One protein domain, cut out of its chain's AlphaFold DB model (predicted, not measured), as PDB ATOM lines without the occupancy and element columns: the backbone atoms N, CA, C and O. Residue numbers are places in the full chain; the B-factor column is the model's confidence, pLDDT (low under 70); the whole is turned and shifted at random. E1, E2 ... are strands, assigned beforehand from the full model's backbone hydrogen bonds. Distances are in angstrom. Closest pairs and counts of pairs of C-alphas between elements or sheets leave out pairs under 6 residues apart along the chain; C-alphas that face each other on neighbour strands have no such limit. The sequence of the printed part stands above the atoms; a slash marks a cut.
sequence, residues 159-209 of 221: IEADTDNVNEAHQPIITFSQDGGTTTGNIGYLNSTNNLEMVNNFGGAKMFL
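This is residues 159 to 209 of the 221 residues of an uncharacterized protein of candidate division CPR3 bacterium GW2011_GWF2_35_18 (UniProt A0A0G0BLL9). Little regular structure is here: a small sheet of three strands winds to and fro, with a long loop, residues 159 to 172, reaching out beyond the end where E1 begins, and a tail, residues 201 to 209, folding back after E3. The printed part has 51 residues, with no named helix and strands E1, E2, E3 in that order along the chain and across the antiparallel sheet; the class is all strand, with 16 residues in named elements. It is loose, radius of gyration of the C-alphas 12.4 A, spanning 34 by 23 by 15 A.

Past the loop, find C-alpha 173 at (3.193, -23.696, 193.575), where E1, residues 173 to 177, begins its 12.4 A. E2, residues 184 to 189, runs 15.1 A; E3, residues 196 to 200, runs 13.6 A to C-alpha 200 at (-7.546, -17.633, 197.415).

The strands form a meander, each the antiparallel neighbour of the one before. In the hairpin E1 and E2, at 175 degrees, look for N 174 and O 187, 2.8 A apart, within hydrogen-bond range. In the hairpin E2 and E3, at 174 degrees, N 186 and O 199 are 2.8 A apart, also within range.

The farthest C-alphas, of Val 166 and Leu 209, are 37.1 A apart. The printed part has no cut, and both links between strands are short. Look for pLDDT under 70 at residues 181 to 182, 193 to 194 and 203 to 209.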
ATOM      1  N   ILE A 159      11.460 -24.960 195.382       92.19
ATOM      2  CA  ILE A 159      10.466 -25.711 194.609       92.19
ATOM      3  C   ILE A 159      10.689 -25.320 193.154       92.19
ATOM      4  O   ILE A 159      10.583 -24.148 192.807       92.19
ATOM      5  N   GLU A 160      11.049 -26.293 192.329       90.81
ATOM      6  CA  GLU A 160      11.396 -26.092 190.925       90.81
ATOM      7  C   GLU A 160      10.432 -26.900 190.063       90.81
ATOM      8  O   GLU A 160      10.224 -28.093 190.294       90.81
ATOM      9  N   ALA A 161       9.823 -26.218 189.103       88.25
ATOM     10  CA  ALA A 161       9.103 -26.817 187.995       88.25
ATOM     11  C   ALA A 161       9.843 -26.399 186.724       88.25
ATOM     12  O   ALA A 161      10.430 -25.321 186.720       88.25
ATOM     13  N   ASP A 162       9.803 -27.241 185.693       84.81
ATOM     14  CA  ASP A 162      10.652 -27.107 184.502       84.81
ATOM     15  C   ASP A 162      12.150 -27.209 184.811       84.81
ATOM     16  O   ASP A 162      12.829 -26.239 185.126       84.81
ATOM     17  N   THR A 163      12.697 -28.425 184.771       86.69
ATOM     18  CA  THR A 163      14.145 -28.634 184.964       86.69
ATOM     19  C   THR A 163      14.944 -28.510 183.666       86.69
ATOM     20  O   THR A 163      16.157 -28.721 183.665       86.69
ATOM     21  N   ASP A 164      14.267 -28.244 182.555       85.75
ATOM     22  CA  ASP A 164      14.871 -27.959 181.264       85.75
ATOM     23  C   ASP A 164      14.365 -26.607 180.739       85.75
ATOM     24  O   ASP A 164      13.576 -25.940 181.396       85.75
ATOM     25  N   ASN A 165      14.904 -26.163 179.601       82.12
ATOM     26  CA  ASN A 165      14.579 -24.858 179.021       82.12
ATOM     27  C   ASN A 165      13.592 -25.003 177.842       82.12
ATOM     28  O   ASN A 165      13.746 -24.357 176.796       82.12
ATOM     29  N   VAL A 166      12.669 -25.967 177.936       83.94
ATOM     30  CA  VAL A 166      11.710 -26.310 176.886       83.94
ATOM     31  C   VAL A 166      10.291 -26.182 177.434       83.94
ATOM     32  O   VAL A 166       9.828 -27.003 178.208       83.94
ATOM     33  N   ASN A 167       9.537 -25.224 176.891       77.62
ATOM     34  CA  ASN A 167       8.148 -24.942 177.274       77.62
ATOM     35  C   ASN A 167       7.994 -24.455 178.725       77.62
ATOM     36  O   ASN A 167       7.361 -25.139 179.521       77.62
ATOM     37  N   GLU A 168       8.428 -23.211 178.972       79.50
ATOM     38  CA  GLU A 168       8.413 -22.456 180.251       79.50
ATOM     39  C   GLU A 168       7.010 -22.165 180.841       79.50
ATOM     40  O   GLU A 168       6.731 -21.098 181.395       79.50
ATOM     41  N   ALA A 169       6.061 -23.076 180.656       79.12
ATOM     42  CA  ALA A 169       4.711 -23.014 181.186       79.12
ATOM     43  C   ALA A 169       4.571 -23.789 182.505       79.12
ATOM     44  O   ALA A 169       3.505 -23.721 183.120       79.12
ATOM     45  N   HIS A 170       5.595 -24.516 182.960       83.44
ATOM     46  CA  HIS A 170       5.552 -25.231 184.234       83.44
ATOM     47  C   HIS A 170       5.843 -24.283 185.398       83.44
ATOM     48  O   HIS A 170       6.701 -23.411 185.312       83.44
ATOM     49  N   GLN A 171       5.104 -24.424 186.499       82.94
ATOM     50  CA  GLN A 171       5.151 -23.451 187.588       82.94
ATOM     51  C   GLN A 171       5.217 -24.126 188.961       82.94
ATOM     52  O   GLN A 171       4.392 -24.997 189.254       82.94
ATOM     53  N   PRO A 172       6.160 -23.722 189.830       88.81
ATOM     54  CA  PRO A 172       6.190 -24.172 191.210       88.81
ATOM     55  C   PRO A 172       5.115 -23.442 192.026       88.81
ATOM     56  O   PRO A 172       5.028 -22.212 192.019       88.81
ATOM     57  N   ILE A 173       4.294 -24.207 192.750       88.75
ATOM     58  CA  ILE A 173       3.193 -23.696 193.575       88.75
ATOM     59  C   ILE A 173       3.181 -24.431 194.918       88.75
ATOM     60  O   ILE A 173       3.327 -25.653 194.976       88.75
ATOM     61  N   ILE A 174       2.950 -23.689 196.000       91.81
ATOM     62  CA  ILE A 174       2.504 -24.230 197.286       91.81
ATOM     63  C   ILE A 174       0.983 -24.087 197.348       91.81
ATOM     64  O   ILE A 174       0.468 -22.967 197.335       91.81
ATOM     65  N   THR A 175       0.276 -25.213 197.435       89.38
ATOM     66  CA  THR A 175      -1.189 -25.254 197.540       89.38
ATOM     67  C   THR A 175      -1.630 -25.573 198.962       89.38
ATOM     68  O   THR A 175      -1.208 -26.560 199.564       89.38
ATOM     69  N   PHE A 176      -2.549 -24.767 199.474       88.12
ATOM     70  CA  PHE A 176      -3.282 -24.985 200.711       88.12
ATOM     71  C   PHE A 176      -4.698 -25.410 200.341       88.12
ATOM     72  O   PHE A 176      -5.373 -24.680 199.626       88.12
ATOM     73  N   SER A 177      -5.157 -26.572 200.800       87.94
ATOM     74  CA  SER A 177      -6.506 -27.072 200.507       87.94
ATOM     75  C   SER A 177      -7.219 -27.479 201.787       87.94
ATOM     76  O   SER A 177      -6.619 -28.130 202.643       87.94
ATOM     77  N   GLN A 178      -8.506 -27.152 201.890       86.31
ATOM     78  CA  GLN A 178      -9.415 -27.817 202.826       86.31
ATOM     79  C   GLN A 178      -9.882 -29.165 202.262       86.31
ATOM     80  O   GLN A 178      -9.621 -29.497 201.097       86.31
ATOM     81  N   ASP A 179     -10.528 -29.964 203.107       83.56
ATOM     82  CA  ASP A 179     -11.072 -31.259 202.724       83.56
ATOM     83  C   ASP A 179     -12.088 -31.118 201.579       83.56
ATOM     84  O   ASP A 179     -12.867 -30.172 201.495       83.56
ATOM     85  N   GLY A 180     -12.017 -32.036 200.614       79.62
ATOM     86  CA  GLY A 180     -12.872 -31.986 199.425       79.62
ATOM     87  C   GLY A 180     -12.520 -30.900 198.396       79.62
ATOM     88  O   GLY A 180     -13.242 -30.774 197.413       79.62
ATOM     89  N   GLY A 181     -11.430 -30.138 198.572       69.31
ATOM     90  CA  GLY A 181     -10.895 -29.227 197.542       69.31
ATOM     91  C   GLY A 181     -11.729 -27.970 197.274       69.31
ATOM     92  O   GLY A 181     -11.456 -27.239 196.325       69.31
ATOM     93  N   THR A 182     -12.744 -27.710 198.098       67.69
ATOM     94  CA  THR A 182     -13.695 -26.595 197.948       67.69
ATOM     95  C   THR A 182     -13.067 -25.237 198.254       67.69
ATOM     96  O   THR A 182     -13.407 -24.243 197.618       67.69
ATOM     97  N   THR A 183     -12.101 -25.210 199.170       71.06
ATOM     98  CA  THR A 183     -11.276 -24.042 199.477       71.06
ATOM     99  C   THR A 183      -9.836 -24.383 199.152       71.06
ATOM    100  O   THR A 183      -9.228 -25.213 199.832       71.06
ATOM    101  N   THR A 184      -9.284 -23.735 198.129       76.19
ATOM    102  CA  THR A 184      -7.857 -23.818 197.810       76.19
ATOM    103  C   THR A 184      -7.235 -22.432 197.805       76.19
ATOM    104  O   THR A 184      -7.873 -21.455 197.427       76.19
ATOM    105  N   GLY A 185      -5.990 -22.328 198.244       82.38
ATOM    106  CA  GLY A 185      -5.180 -21.131 198.103       82.38
ATOM    107  C   GLY A 185      -3.796 -21.506 197.605       82.38
ATOM    108  O   GLY A 185      -3.294 -22.575 197.940       82.38
ATOM    109  N   ASN A 186      -3.187 -20.649 196.800       85.56
ATOM    110  CA  ASN A 186      -1.909 -20.914 196.152       85.56
ATOM    111  C   ASN A 186      -0.933 -19.773 196.422       85.56
ATOM    112  O   ASN A 186      -1.329 -18.608 196.414       85.56
ATOM    113  N   ILE A 187       0.336 -20.112 196.623       88.62
ATOM    114  CA  ILE A 187       1.463 -19.176 196.578       88.62
ATOM    115  C   ILE A 187       2.465 -19.745 195.580       88.62
ATOM    116  O   ILE A 187       2.937 -20.867 195.764       88.62
ATOM    117  N   GLY A 188       2.785 -19.006 194.524       87.25
ATOM    118  CA  GLY A 188       3.719 -19.469 193.498       87.25
ATOM    119  C   GLY A 188       3.592 -18.687 192.203       87.25
ATOM    120  O   GLY A 188       3.018 -17.600 192.189       87.25
ATOM    121  N   TYR A 189       4.111 -19.241 191.112       82.00
ATOM    122  CA  TYR A 189       3.837 -18.708 189.781       82.00
ATOM    123  C   TYR A 189       2.523 -19.298 189.271       82.00
ATOM    124  O   TYR A 189       2.302 -20.501 189.382       82.00
ATOM    125  N   LEU A 190       1.626 -18.440 188.785       72.06
ATOM    126  CA  LEU A 190       0.362 -18.863 188.185       72.06
ATOM    127  C   LEU A 190       0.256 -18.319 186.743       72.06
ATOM    128  O   LEU A 190       0.831 -17.289 186.375       72.06
ATOM    129  N   ASN A 191      -0.484 -19.051 185.906       71.56
ATOM    130  CA  ASN A 191      -0.860 -18.684 184.536       71.56
ATOM    131  C   ASN A 191       0.296 -18.433 183.547       71.56
ATOM    132  O   ASN A 191       0.116 -17.711 182.570       71.56
ATOM    133  N   SER A 192       1.476 -19.013 183.782       70.19
ATOM    134  CA  SER A 192       2.646 -18.922 182.885       70.19
ATOM    135  C   SER A 192       3.149 -17.490 182.669       70.19
ATOM    136  O   SER A 192       3.796 -17.191 181.669       70.19
ATOM    137  N   THR A 193       2.834 -16.581 183.596       67.00
ATOM    138  CA  THR A 193       3.227 -15.167 183.501       67.00
ATOM    139  C   THR A 193       4.502 -14.839 184.281       67.00
ATOM    140  O   THR A 193       4.926 -13.686 184.279       67.00
ATOM    141  N   ASN A 194       5.103 -15.823 184.966       69.12
ATOM    142  CA  ASN A 194       6.223 -15.666 185.910       69.12
ATOM    143  C   ASN A 194       5.978 -14.635 187.030       69.12
ATOM    144  O   ASN A 194       6.899 -14.252 187.752       69.12
ATOM    145  N   ASN A 195       4.729 -14.201 187.211       76.50
ATOM    146  CA  ASN A 195       4.336 -13.339 188.311       76.50
ATOM    147  C   ASN A 195       4.166 -14.178 189.574       76.50
ATOM    148  O   ASN A 195       3.477 -15.199 189.546       76.50
ATOM    149  N   LEU A 196       4.751 -13.728 190.689       82.19
ATOM    150  CA  LEU A 196       4.416 -14.280 191.998       82.19
ATOM    151  C   LEU A 196       2.961 -13.932 192.309       82.19
ATOM    152  O   LEU A 196       2.617 -12.767 192.512       82.19
ATOM    153  N   GLU A 197       2.118 -14.952 192.364       79.12
ATOM    154  CA  GLU A 197       0.713 -14.838 192.704       79.12
ATOM    155  C   GLU A 197       0.451 -15.482 194.073       79.12
ATOM    156  O   GLU A 197       0.919 -16.578 194.388       79.12
ATOM    157  N   MET A 198      -0.327 -14.779 194.894       82.88
ATOM    158  CA  MET A 198      -0.957 -15.310 196.099       82.88
ATOM    159  C   MET A 198      -2.456 -15.285 195.829       82.88
ATOM    160  O   MET A 198      -3.005 -14.221 195.568       82.88
ATOM    161  N   VAL A 199      -3.123 -16.433 195.817       76.31
ATOM    162  CA  VAL A 199      -4.539 -16.503 195.423       76.31
ATOM    163  C   VAL A 199      -5.319 -17.302 196.444       76.31
ATOM    164  O   VAL A 199      -4.864 -18.355 196.882       76.31
ATOM    165  N   ASN A 200      -6.510 -16.819 196.798       76.06
ATOM    166  CA  ASN A 200      -7.546 -17.633 197.415       76.06
ATOM    167  C   ASN A 200      -8.590 -17.982 196.344       76.06
ATOM    168  O   ASN A 200      -9.331 -17.121 195.869       76.06
ATOM    169  N   ASN A 201      -8.643 -19.252 195.953       71.00
ATOM    170  CA  ASN A 201      -9.570 -19.757 194.942       71.00
ATOM    171  C   ASN A 201     -11.001 -19.924 195.482       71.00
ATOM    172  O   ASN A 201     -11.906 -20.234 194.710       71.00
ATOM    173  N   PHE A 202     -11.242 -19.679 196.774       70.19
ATOM    174  CA  PHE A 202     -12.587 -19.527 197.317       70.19
ATOM    175  C   PHE A 202     -13.057 -18.075 197.136       70.19
ATOM    176  O   PHE A 202     -12.728 -17.188 197.922       70.19
ATOM    177  N   GLY A 203     -13.823 -17.808 196.074       58.06
ATOM    178  CA  GLY A 203     -14.571 -16.549 195.935       58.06
ATOM    179  C   GLY A 203     -13.813 -15.327 195.388       58.06
ATOM    180  O   GLY A 203     -14.347 -14.225 195.453       58.06
ATOM    181  N   GLY A 204     -12.620 -15.487 194.800       53.91
ATOM    182  CA  GLY A 204     -12.024 -14.481 193.899       53.91
ATOM    183  C   GLY A 204     -11.190 -13.361 194.539       53.91
ATOM    184  O   GLY A 204     -10.782 -12.435 193.836       53.91
ATOM    185  N   ALA A 205     -10.890 -13.420 195.837       53.38
ATOM    186  CA  ALA A 205      -9.998 -12.451 196.471       53.38
ATOM    187  C   ALA A 205      -8.517 -12.807 196.234       53.38
ATOM    188  O   ALA A 205      -8.064 -13.897 196.584       53.38
ATOM    189  N   LYS A 206      -7.745 -11.866 195.671       64.00
ATOM    190  CA  LYS A 206      -6.307 -12.048 195.390       64.00
ATOM    191  C   LYS A 206      -5.377 -11.568 196.524       64.00
ATOM    192  O   LYS A 206      -4.212 -11.923 196.524       64.00
ATOM    193  N   MET A 207      -5.851 -10.793 197.512       66.62
ATOM    194  CA  MET A 207      -5.054 -10.410 198.698       66.62
ATOM    195  C   MET A 207      -5.937  -9.824 199.818       66.62
ATOM    196  O   MET A 207      -6.677  -8.887 199.540       66.62
ATOM    197  N   PHE A 208      -5.828 -10.289 201.074       54.16
ATOM    198  CA  PHE A 208      -6.289  -9.539 202.263       54.16
ATOM    199  C   PHE A 208      -5.343  -9.751 203.458       54.16
ATOM    200  O   PHE A 208      -5.059 -10.880 203.847       54.16
ATOM    201  N   LEU A 209      -4.865  -8.644 204.032       62.91
ATOM    202  CA  LEU A 209      -4.135  -8.573 205.302       62.91
ATOM    203  C   LEU A 209      -5.148  -8.223 206.417       62.91
ATOM    204  O   LEU A 209      -6.092  -7.480 206.170       62.91
TER     205      LEU A 209